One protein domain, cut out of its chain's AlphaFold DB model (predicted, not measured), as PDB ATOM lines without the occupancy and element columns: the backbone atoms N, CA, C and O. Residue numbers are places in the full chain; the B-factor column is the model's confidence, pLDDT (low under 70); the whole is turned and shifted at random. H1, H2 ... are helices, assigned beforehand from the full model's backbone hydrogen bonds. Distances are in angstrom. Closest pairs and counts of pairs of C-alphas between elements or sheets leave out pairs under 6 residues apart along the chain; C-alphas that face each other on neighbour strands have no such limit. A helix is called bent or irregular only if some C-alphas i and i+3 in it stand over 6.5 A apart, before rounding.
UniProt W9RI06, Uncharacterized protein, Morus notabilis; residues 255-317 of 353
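What this domain is: This is residues 255 to 317 of the 353 residues of an uncharacterized protein of Morus notabilis (UniProt W9RI06). One longer helix, H1, lies over a wide triangle made by three short helices, H2, H3 and H4, which are strung out on winding loops. A long loop, residues 270 to 281, leads from H1 round to H2, and residues 288 to 290 fold back to H1 before the chain leaves for H3 and H4. The printed part has 63 residues with four named helices in the order H1, H2, H3, H4 and no named strand; the class is all helix, with 34 residues in the helices. The whole is compact, with a radius of gyration of the C-alphas of 12.1 A, and its outline is rounded, spanning 30 by 27 by 19 A.

Where its parts are: Start at Ser 255 and find C-alpha 256 at (-9.402, -8.133, -39.600). From there H1, residues 256 to 269, runs 19.8 A to C-alpha 269 at (-4.379, -16.641, -22.423); watch z rise along it. Pass residues 270 to 281 to reach H2, residues 282 to 287, 8.8 A from first to last C-alpha. Next look for H3, residues 296 to 302, 11.8 A long, which is irregular: C-alphas 297 and 300 are 7.1 A apart. Last comes H4, residues 310 to 316, 9.8 A long, ending at C-alpha 316 at (-18.553, -20.520, -43.541).

How they stand to each other: Begin with H1, the longest helix by residues, and you will find that it touches no helix. H1 is apart from H2, from H3 and from H4, with no C-alpha of the one within 8 A of the other. By the same test H2 is apart from H3 and from H4, and H3 is apart from H4. In the backbones of H1 and H2 every O i to N i+4 pair is within hydrogen-bond range. In H4 this holds for 2 of 3 pairs, while in H3 it holds for 0 of 3, and 0 of 4 O i to N i+3 pairs of H3 are within range.

The domain as a whole: The two C-alphas farthest apart are those of Asn 276 and Gln 317, 34.5 A. From C-alpha 255 to C-alpha 317 it is 21.0 A, and the printed part has no cut. The link from H1 to H2, 12 residues, is long; its C-alphas lie 11 to 17 A from the mean of all C-alphas. The links from H2 to H3, 8 residues, and from H3 to H4, 7 residues, are short. Read the B-factor column for the model's confidence: the mean pLDDT of the printed part is 74.4, and residues 278, 280 and 293 to 317 are under 70. H1 has a mean of 87, H3 of 55.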
ATOM      1  N   SER A 255     -12.539  -5.184 -37.294       78.81
ATOM      2  CA  SER A 255     -11.545  -5.191 -38.368       78.81
ATOM      3  C   SER A 255     -10.788  -6.523 -38.374       78.81
ATOM      4  O   SER A 255     -10.666  -7.178 -37.339       78.81
ATOM      5  N   LEU A 256     -10.230  -6.920 -39.522       74.31
ATOM      6  CA  LEU A 256      -9.402  -8.133 -39.600       74.31
ATOM      7  C   LEU A 256      -8.171  -8.042 -38.675       74.31
ATOM      8  O   LEU A 256      -7.799  -9.039 -38.075       74.31
ATOM      9  N   SER A 257      -7.632  -6.833 -38.470       81.00
ATOM     10  CA  SER A 257      -6.575  -6.550 -37.484       81.00
ATOM     11  C   SER A 257      -7.044  -6.766 -36.034       81.00
ATOM     12  O   SER A 257      -6.338  -7.354 -35.223       81.00
ATOM     13  N   GLU A 258      -8.275  -6.374 -35.689       85.06
ATOM     14  CA  GLU A 258      -8.827  -6.632 -34.350       85.06
ATOM     15  C   GLU A 258      -9.001  -8.138 -34.087       85.06
ATOM     16  O   GLU A 258      -8.695  -8.609 -32.992       85.06
ATOM     17  N   LEU A 259      -9.432  -8.901 -35.100       85.62
ATOM     18  CA  LEU A 259      -9.515 -10.363 -35.026       85.62
ATOM     19  C   LEU A 259      -8.124 -11.010 -34.907       85.62
ATOM     20  O   LEU A 259      -7.954 -11.926 -34.108       85.62
ATOM     21  N   GLU A 260      -7.119 -10.507 -35.629       86.38
ATOM     22  CA  GLU A 260      -5.715 -10.939 -35.514       86.38
ATOM     23  C   GLU A 260      -5.172 -10.781 -34.089       86.38
ATOM     24  O   GLU A 260      -4.514 -11.683 -33.564       86.38
ATOM     25  N   ILE A 261      -5.479  -9.652 -33.450       86.12
ATOM     26  CA  ILE A 261      -5.059  -9.348 -32.078       86.12
ATOM     27  C   ILE A 261      -5.836 -10.206 -31.067       86.12
ATOM     28  O   ILE A 261      -5.228 -10.730 -30.133       86.12
ATOM     29  N   GLU A 262      -7.148 -10.396 -31.256       89.38
ATOM     30  CA  GLU A 262      -7.980 -11.269 -30.410       89.38
ATOM     31  C   GLU A 262      -7.519 -12.734 -30.474       89.38
ATOM     32  O   GLU A 262      -7.425 -13.390 -29.437       89.38
ATOM     33  N   GLU A 263      -7.153 -13.238 -31.658       89.69
ATOM     34  CA  GLU A 263      -6.582 -14.580 -31.803       89.69
ATOM     35  C   GLU A 263      -5.229 -14.693 -31.089       89.69
ATOM     36  O   GLU A 263      -5.072 -15.555 -30.223       89.69
ATOM     37  N   VAL A 264      -4.264 -13.809 -31.375       89.44
ATOM     38  CA  VAL A 264      -2.943 -13.831 -30.715       89.44
ATOM     39  C   VAL A 264      -3.062 -13.708 -29.193       89.44
ATOM     40  O   VAL A 264      -2.297 -14.350 -28.469       89.44
ATOM     41  N   GLN A 265      -4.023 -12.928 -28.690       89.81
ATOM     42  CA  GLN A 265      -4.297 -12.843 -27.259       89.81
ATOM     43  C   GLN A 265      -4.893 -14.144 -26.708       89.81
ATOM     44  O   GLN A 265      -4.408 -14.627 -25.690       89.81
ATOM     45  N   GLY A 266      -5.837 -14.779 -27.407       92.06
ATOM     46  CA  GLY A 266      -6.388 -16.076 -27.002       92.06
ATOM     47  C   GLY A 266      -5.324 -17.175 -26.865       92.06
ATOM     48  O   GLY A 266      -5.383 -17.981 -25.938       92.06
ATOM     49  N   PHE A 267      -4.292 -17.181 -27.718       90.31
ATOM     50  CA  PHE A 267      -3.142 -18.077 -27.533       90.31
ATOM     51  C   PHE A 267      -2.302 -17.708 -26.299       90.31
ATOM     52  O   PHE A 267      -1.897 -18.602 -25.554       90.31
ATOM     53  N   LYS A 268      -2.087 -16.417 -26.015       89.69
ATOM     54  CA  LYS A 268      -1.402 -15.977 -24.782       89.69
ATOM     55  C   LYS A 268      -2.171 -16.372 -23.519       89.69
ATOM     56  O   LYS A 268      -1.552 -16.828 -22.560       89.69
ATOM     57  N   ASP A 269      -3.498 -16.272 -23.540       93.75
ATOM     58  CA  ASP A 269      -4.379 -16.641 -22.423       93.75
ATOM     59  C   ASP A 269      -4.365 -18.157 -22.147       93.75
ATOM     60  O   ASP A 269      -4.462 -18.587 -20.999       93.75
ATOM     61  N   LEU A 270      -4.150 -18.975 -23.184       93.69
ATOM     62  CA  LEU A 270      -3.890 -20.419 -23.074       93.69
ATOM     63  C   LEU A 270      -2.456 -20.756 -22.605       93.69
ATOM     64  O   LEU A 270      -2.102 -21.930 -22.500       93.69
ATOM     65  N   GLY A 271      -1.626 -19.748 -22.320       91.81
ATOM     66  CA  GLY A 271      -0.260 -19.904 -21.814       91.81
ATOM     67  C   GLY A 271       0.828 -20.002 -22.886       91.81
ATOM     68  O   GLY A 271       1.995 -20.196 -22.531       91.81
ATOM     69  N   PHE A 272       0.500 -19.843 -24.175       88.75
ATOM     70  CA  PHE A 272       1.516 -19.784 -25.228       88.75
ATOM     71  C   PHE A 272       2.290 -18.465 -25.141       88.75
ATOM     72  O   PHE A 272       1.718 -17.376 -25.096       88.75
ATOM     73  N   LYS A 273       3.618 -18.562 -25.142       88.94
ATOM     74  CA  LYS A 273       4.523 -17.413 -25.196       88.94
ATOM     75  C   LYS A 273       5.152 -17.384 -26.579       88.94
ATOM     76  O   LYS A 273       5.599 -18.420 -27.058       88.94
ATOM     77  N   PHE A 274       5.151 -16.212 -27.199       85.69
ATOM     78  CA  PHE A 274       5.782 -15.993 -28.494       85.69
ATOM     79  C   PHE A 274       7.118 -15.308 -28.249       85.69
ATOM     80  O   PHE A 274       7.158 -14.109 -27.967       85.69
ATOM     81  N   ASP A 275       8.199 -16.080 -28.313       83.50
ATOM     82  CA  ASP A 275       9.542 -15.526 -28.207       83.50
ATOM     83  C   ASP A 275       9.935 -14.876 -29.544       83.50
ATOM     84  O   ASP A 275       9.379 -15.179 -30.601       83.50
ATOM     85  N   ASN A 276      10.978 -14.040 -29.544       75.38
ATOM     86  CA  ASN A 276      11.487 -13.385 -30.761       75.38
ATOM     87  C   ASN A 276      11.867 -14.367 -31.894       75.38
ATOM     88  O   ASN A 276      12.024 -13.958 -33.040       75.38
ATOM     89  N   LYS A 277      12.026 -15.662 -31.589       71.00
ATOM     90  CA  LYS A 277      12.255 -16.736 -32.568       71.00
ATOM     91  C   LYS A 277      10.969 -17.165 -33.281       71.00
ATOM     92  O   LYS A 277      11.023 -17.493 -34.462       71.00
ATOM     93  N   ASP A 278       9.831 -17.131 -32.594       68.50
ATOM     94  CA  ASP A 278       8.526 -17.519 -33.135       68.50
ATOM     95  C   ASP A 278       7.939 -16.409 -34.009       68.50
ATOM     96  O   ASP A 278       7.385 -16.696 -35.068       68.50
ATOM     97  N   LEU A 279       8.182 -15.144 -33.639       70.69
ATOM     98  CA  LEU A 279       7.906 -13.967 -34.480       70.69
ATOM     99  C   LEU A 279       8.655 -14.012 -35.828       70.69
ATOM    100  O   LEU A 279       8.202 -13.447 -36.819       70.69
ATOM    101  N   LEU A 280       9.803 -14.699 -35.866       67.19
ATOM    102  CA  LEU A 280      10.619 -14.909 -37.065       67.19
ATOM    103  C   LEU A 280      10.360 -16.262 -37.746       67.19
ATOM    104  O   LEU A 280      10.913 -16.510 -38.818       67.19
ATOM    105  N   SER A 281       9.547 -17.142 -37.156       82.88
ATOM    106  CA  SER A 281       9.260 -18.473 -37.694       82.88
ATOM    107  C   SER A 281       8.159 -18.384 -38.754       82.88
ATOM    108  O   SER A 281       6.992 -18.186 -38.401       82.88
ATOM    109  N   PRO A 282       8.456 -18.591 -40.057       82.69
ATOM    110  CA  PRO A 282       7.452 -18.415 -41.108       82.69
ATOM    111  C   PRO A 282       6.270 -19.376 -40.956       82.69
ATOM    112  O   PRO A 282       5.161 -19.067 -41.376       82.69
ATOM    113  N   ASN A 283       6.487 -20.538 -40.330       84.81
ATOM    114  CA  ASN A 283       5.429 -21.507 -40.063       84.81
ATOM    115  C   ASN A 283       4.440 -20.996 -39.001       84.81
ATOM    116  O   ASN A 283       3.233 -21.078 -39.202       84.81
ATOM    117  N   VAL A 284       4.941 -20.419 -37.903       85.31
ATOM    118  CA  VAL A 284       4.085 -19.880 -36.832       85.31
ATOM    119  C   VAL A 284       3.337 -18.641 -37.333       85.31
ATOM    120  O   VAL A 284       2.129 -18.551 -37.143       85.31
ATOM    121  N   VAL A 285       4.009 -17.758 -38.080       84.25
ATOM    122  CA  VAL A 285       3.390 -16.584 -38.724       84.25
ATOM    123  C   VAL A 285       2.325 -16.972 -39.765       84.25
ATOM    124  O   VAL A 285       1.309 -16.294 -39.884       84.25
ATOM    125  N   ASN A 286       2.490 -18.081 -40.493       83.88
ATOM    126  CA  ASN A 286       1.460 -18.575 -41.420       83.88
ATOM    127  C   ASN A 286       0.199 -19.101 -40.710       83.88
ATOM    128  O   ASN A 286      -0.876 -19.105 -41.312       83.88
ATOM    129  N   ILE A 287       0.326 -19.573 -39.466       85.50
ATOM    130  CA  ILE A 287      -0.798 -20.049 -38.643       85.50
ATOM    131  C   ILE A 287      -1.450 -18.871 -37.907       85.50
ATOM    132  O   ILE A 287      -2.674 -18.789 -37.856       85.50
ATOM    133  N   LEU A 288      -0.637 -17.952 -37.379       86.88
ATOM    134  CA  LEU A 288      -1.046 -16.764 -36.632       86.88
ATOM    135  C   LEU A 288      -0.486 -15.499 -37.302       86.88
ATOM    136  O   LEU A 288       0.518 -14.949 -36.843       86.88
ATOM    137  N   PRO A 289      -1.129 -15.005 -38.380       83.00
ATOM    138  CA  PRO A 289      -0.657 -13.827 -39.109       83.00
ATOM    139  C   PRO A 289      -0.592 -12.560 -38.245       83.00
ATOM    140  O   PRO A 289       0.258 -11.713 -38.504       83.00
ATOM    141  N   GLY A 290      -1.392 -12.472 -37.174       85.94
ATOM    142  CA  GLY A 290      -1.332 -11.385 -36.187       85.94
ATOM    143  C   GLY A 290      -0.038 -11.311 -35.365       85.94
ATOM    144  O   GLY A 290       0.165 -10.342 -34.640       85.94
ATOM    145  N   LEU A 291       0.852 -12.310 -35.453       86.44
ATOM    146  CA  LEU A 291       2.210 -12.220 -34.894       86.44
ATOM    147  C   LEU A 291       3.151 -11.383 -35.760       86.44
ATOM    148  O   LEU A 291       4.214 -10.977 -35.292       86.44
ATOM    149  N   GLN A 292       2.803 -11.157 -37.028       80.31
ATOM    150  CA  GLN A 292       3.630 -10.358 -37.911       80.31
ATOM    151  C   GLN A 292       3.322  -8.879 -37.703       80.31
ATOM    152  O   GLN A 292       2.236  -8.406 -38.029       80.31
ATOM    153  N   GLU A 293       4.319  -8.132 -37.240       67.69
ATOM    154  CA  GLU A 293       4.255  -6.677 -37.105       67.69
ATOM    155  C   GLU A 293       4.290  -6.014 -38.498       67.69
ATOM    156  O   GLU A 293       5.321  -5.559 -38.999       67.69
ATOM    157  N   ARG A 294       3.147  -6.047 -39.195       63.94
ATOM    158  CA  ARG A 294       2.960  -5.445 -40.519       63.94
ATOM    159  C   ARG A 294       2.559  -3.985 -40.381       63.94
ATOM    160  O   ARG A 294       1.722  -3.629 -39.556       63.94
ATOM    161  N   LYS A 295       3.095  -3.140 -41.262       54.72
ATOM    162  CA  LYS A 295       2.562  -1.789 -41.454       54.72
ATOM    163  C   LYS A 295       1.211  -1.873 -42.161       54.72
ATOM    164  O   LYS A 295       1.038  -2.667 -43.085       54.72
ATOM    165  N   GLU A 296       0.294  -1.012 -41.732       55.88
ATOM    166  CA  GLU A 296      -1.127  -0.946 -42.116       55.88
ATOM    167  C   GLU A 296      -1.373  -0.968 -43.642       55.88
ATOM    168  O   GLU A 296      -2.399  -1.446 -44.123       55.88
ATOM    169  N   GLU A 297      -0.389  -0.496 -44.406       55.75
ATOM    170  CA  GLU A 297      -0.404  -0.295 -45.855       55.75
ATOM    171  C   GLU A 297      -0.453  -1.603 -46.683       55.75
ATOM    172  O   GLU A 297      -1.066  -1.618 -47.751       55.75
ATOM    173  N   ASP A 298       0.131  -2.716 -46.208       53.69
ATOM    174  CA  ASP A 298       0.183  -4.006 -46.947       53.69
ATOM    175  C   ASP A 298      -1.020  -4.934 -46.647       53.69
ATOM    176  O   ASP A 298      -1.230  -5.970 -47.285       53.69
ATOM    177  N   MET A 299      -1.867  -4.551 -45.686       55.81
ATOM    178  CA  MET A 299      -2.977  -5.376 -45.186       55.81
ATOM    179  C   MET A 299      -4.030  -5.678 -46.271       55.81
ATOM    180  O   MET A 299      -4.620  -6.758 -46.308       55.81
ATOM    181  N   GLY A 300      -4.272  -4.739 -47.193       56.16
ATOM    182  CA  GLY A 300      -5.403  -4.794 -48.130       56.16
ATOM    183  C   GLY A 300      -5.299  -5.821 -49.269       56.16
ATOM    184  O   GLY A 300      -6.325  -6.189 -49.852       56.16
ATOM    185  N   LEU A 301      -4.093  -6.287 -49.615       55.69
ATOM    186  CA  LEU A 301      -3.886  -7.199 -50.750       55.69
ATOM    187  C   LEU A 301      -3.876  -8.676 -50.338       55.69
ATOM    188  O   LEU A 301      -4.503  -9.494 -51.015       55.69
ATOM    189  N   GLN A 302      -3.235  -9.029 -49.219       55.31
ATOM    190  CA  GLN A 302      -3.126 -10.434 -48.801       55.31
ATOM    191  C   GLN A 302      -4.442 -11.020 -48.259       55.31
ATOM    192  O   GLN A 302      -4.670 -12.225 -48.377       55.31
ATOM    193  N   ASN A 303      -5.363 -10.177 -47.784       56.44
ATOM    194  CA  ASN A 303      -6.693 -10.591 -47.311       56.44
ATOM    195  C   ASN A 303      -7.575 -11.263 -48.385       56.44
ATOM    196  O   ASN A 303      -8.601 -11.844 -48.053       56.44
ATOM    197  N   LYS A 304      -7.188 -11.226 -49.669       54.47
ATOM    198  CA  LYS A 304      -7.933 -11.852 -50.780       54.47
ATOM    199  C   LYS A 304      -7.513 -13.293 -51.094       54.47
ATOM    200  O   LYS A 304      -8.207 -13.966 -51.848       54.47
ATOM    201  N   VAL A 305      -6.372 -13.743 -50.569       52.66
ATOM    202  CA  VAL A 305      -5.778 -15.069 -50.861       52.66
ATOM    203  C   VAL A 305      -5.684 -15.936 -49.598       52.66
ATOM    204  O   VAL A 305      -5.420 -17.136 -49.675       52.66
ATOM    205  N   ARG A 306      -5.896 -15.347 -48.418       61.50
ATOM    206  CA  ARG A 306      -5.685 -16.018 -47.138       61.50
ATOM    207  C   ARG A 306      -6.869 -16.905 -46.739       61.50
ATOM    208  O   ARG A 306      -8.023 -16.624 -47.048       61.50
ATOM    209  N   ARG A 307      -6.548 -17.997 -46.040       61.66
ATOM    210  CA  ARG A 307      -7.515 -18.917 -45.427       61.66
ATOM    211  C   ARG A 307      -8.397 -18.145 -44.425       61.66
ATOM    212  O   ARG A 307      -7.824 -17.350 -43.678       61.66
ATOM    213  N   PRO A 308      -9.724 -18.383 -44.379       66.69
ATOM    214  CA  PRO A 308     -10.599 -17.755 -43.390       66.69
ATOM    215  C   PRO A 308     -10.130 -18.028 -41.962       66.69
ATOM    216  O   PRO A 308      -9.607 -19.114 -41.683       66.69
ATOM    217  N   TYR A 309     -10.356 -17.065 -41.072       64.81
ATOM    218  CA  TYR A 309     -10.069 -17.192 -39.644       64.81
ATOM    219  C   TYR A 309     -10.827 -18.335 -38.988       64.81
ATOM    220  O   TYR A 309     -11.819 -18.816 -39.533       64.81
ATOM    221  N   LEU A 310     -10.413 -18.776 -37.794       64.56
ATOM    222  CA  LEU A 310     -11.122 -19.871 -37.126       64.56
ATOM    223  C   LEU A 310     -12.578 -19.466 -36.838       64.56
ATOM    224  O   LEU A 310     -13.506 -20.212 -37.145       64.56
ATOM    225  N   SER A 311     -12.792 -18.239 -36.361       62.22
ATOM    226  CA  SER A 311     -14.120 -17.650 -36.145       62.22
ATOM    227  C   SER A 311     -14.961 -17.530 -37.432       62.22
ATOM    228  O   SER A 311     -16.179 -17.715 -37.389       62.22
ATOM    229  N   GLU A 312     -14.332 -17.287 -38.584       66.75
ATOM    230  CA  GLU A 312     -14.984 -17.217 -39.900       66.75
ATOM    231  C   GLU A 312     -15.261 -18.604 -40.493       66.75
ATOM    232  O   GLU A 312     -16.326 -18.840 -41.059       66.75
ATOM    233  N   ALA A 313     -14.340 -19.556 -40.340       67.19
ATOM    234  CA  ALA A 313     -14.461 -20.918 -40.848       67.19
ATOM    235  C   ALA A 313     -15.634 -21.664 -40.194       67.19
ATOM    236  O   ALA A 313     -16.325 -22.430 -40.866       67.19
ATOM    237  N   TRP A 314     -15.905 -21.384 -38.915       63.06
ATOM    238  CA  TRP A 314     -17.083 -21.877 -38.190       63.06
ATOM    239  C   TRP A 314     -18.399 -21.200 -38.626       63.06
ATOM    240  O   TRP A 314     -19.474 -21.726 -38.345       63.06
ATOM    241  N   MET A 315     -18.337 -20.055 -39.319       57.59
ATOM    242  CA  MET A 315     -19.494 -19.409 -39.961       57.59
ATOM    243  C   MET A 315     -19.677 -19.866 -41.420       57.59
ATOM    244  O   MET A 315     -20.807 -19.924 -41.905       57.59
ATOM    245  N   ALA A 316     -18.578 -20.160 -42.123       56.69
ATOM    246  CA  ALA A 316     -18.553 -20.520 -43.541       56.69
ATOM    247  C   ALA A 316     -18.864 -22.003 -43.793       56.69
ATOM    248  O   ALA A 316     -19.510 -22.338 -44.787       56.69
ATOM    249  N   GLN A 317     -18.451 -22.899 -42.891       55.00
ATOM    250  CA  GLN A 317     -18.955 -24.266 -42.897       55.00
ATOM    251  C   GLN A 317     -20.412 -24.256 -42.432       55.00
ATOM    252  O   GLN A 317     -20.705 -23.989 -41.267       55.00
TER     253      GLN A 317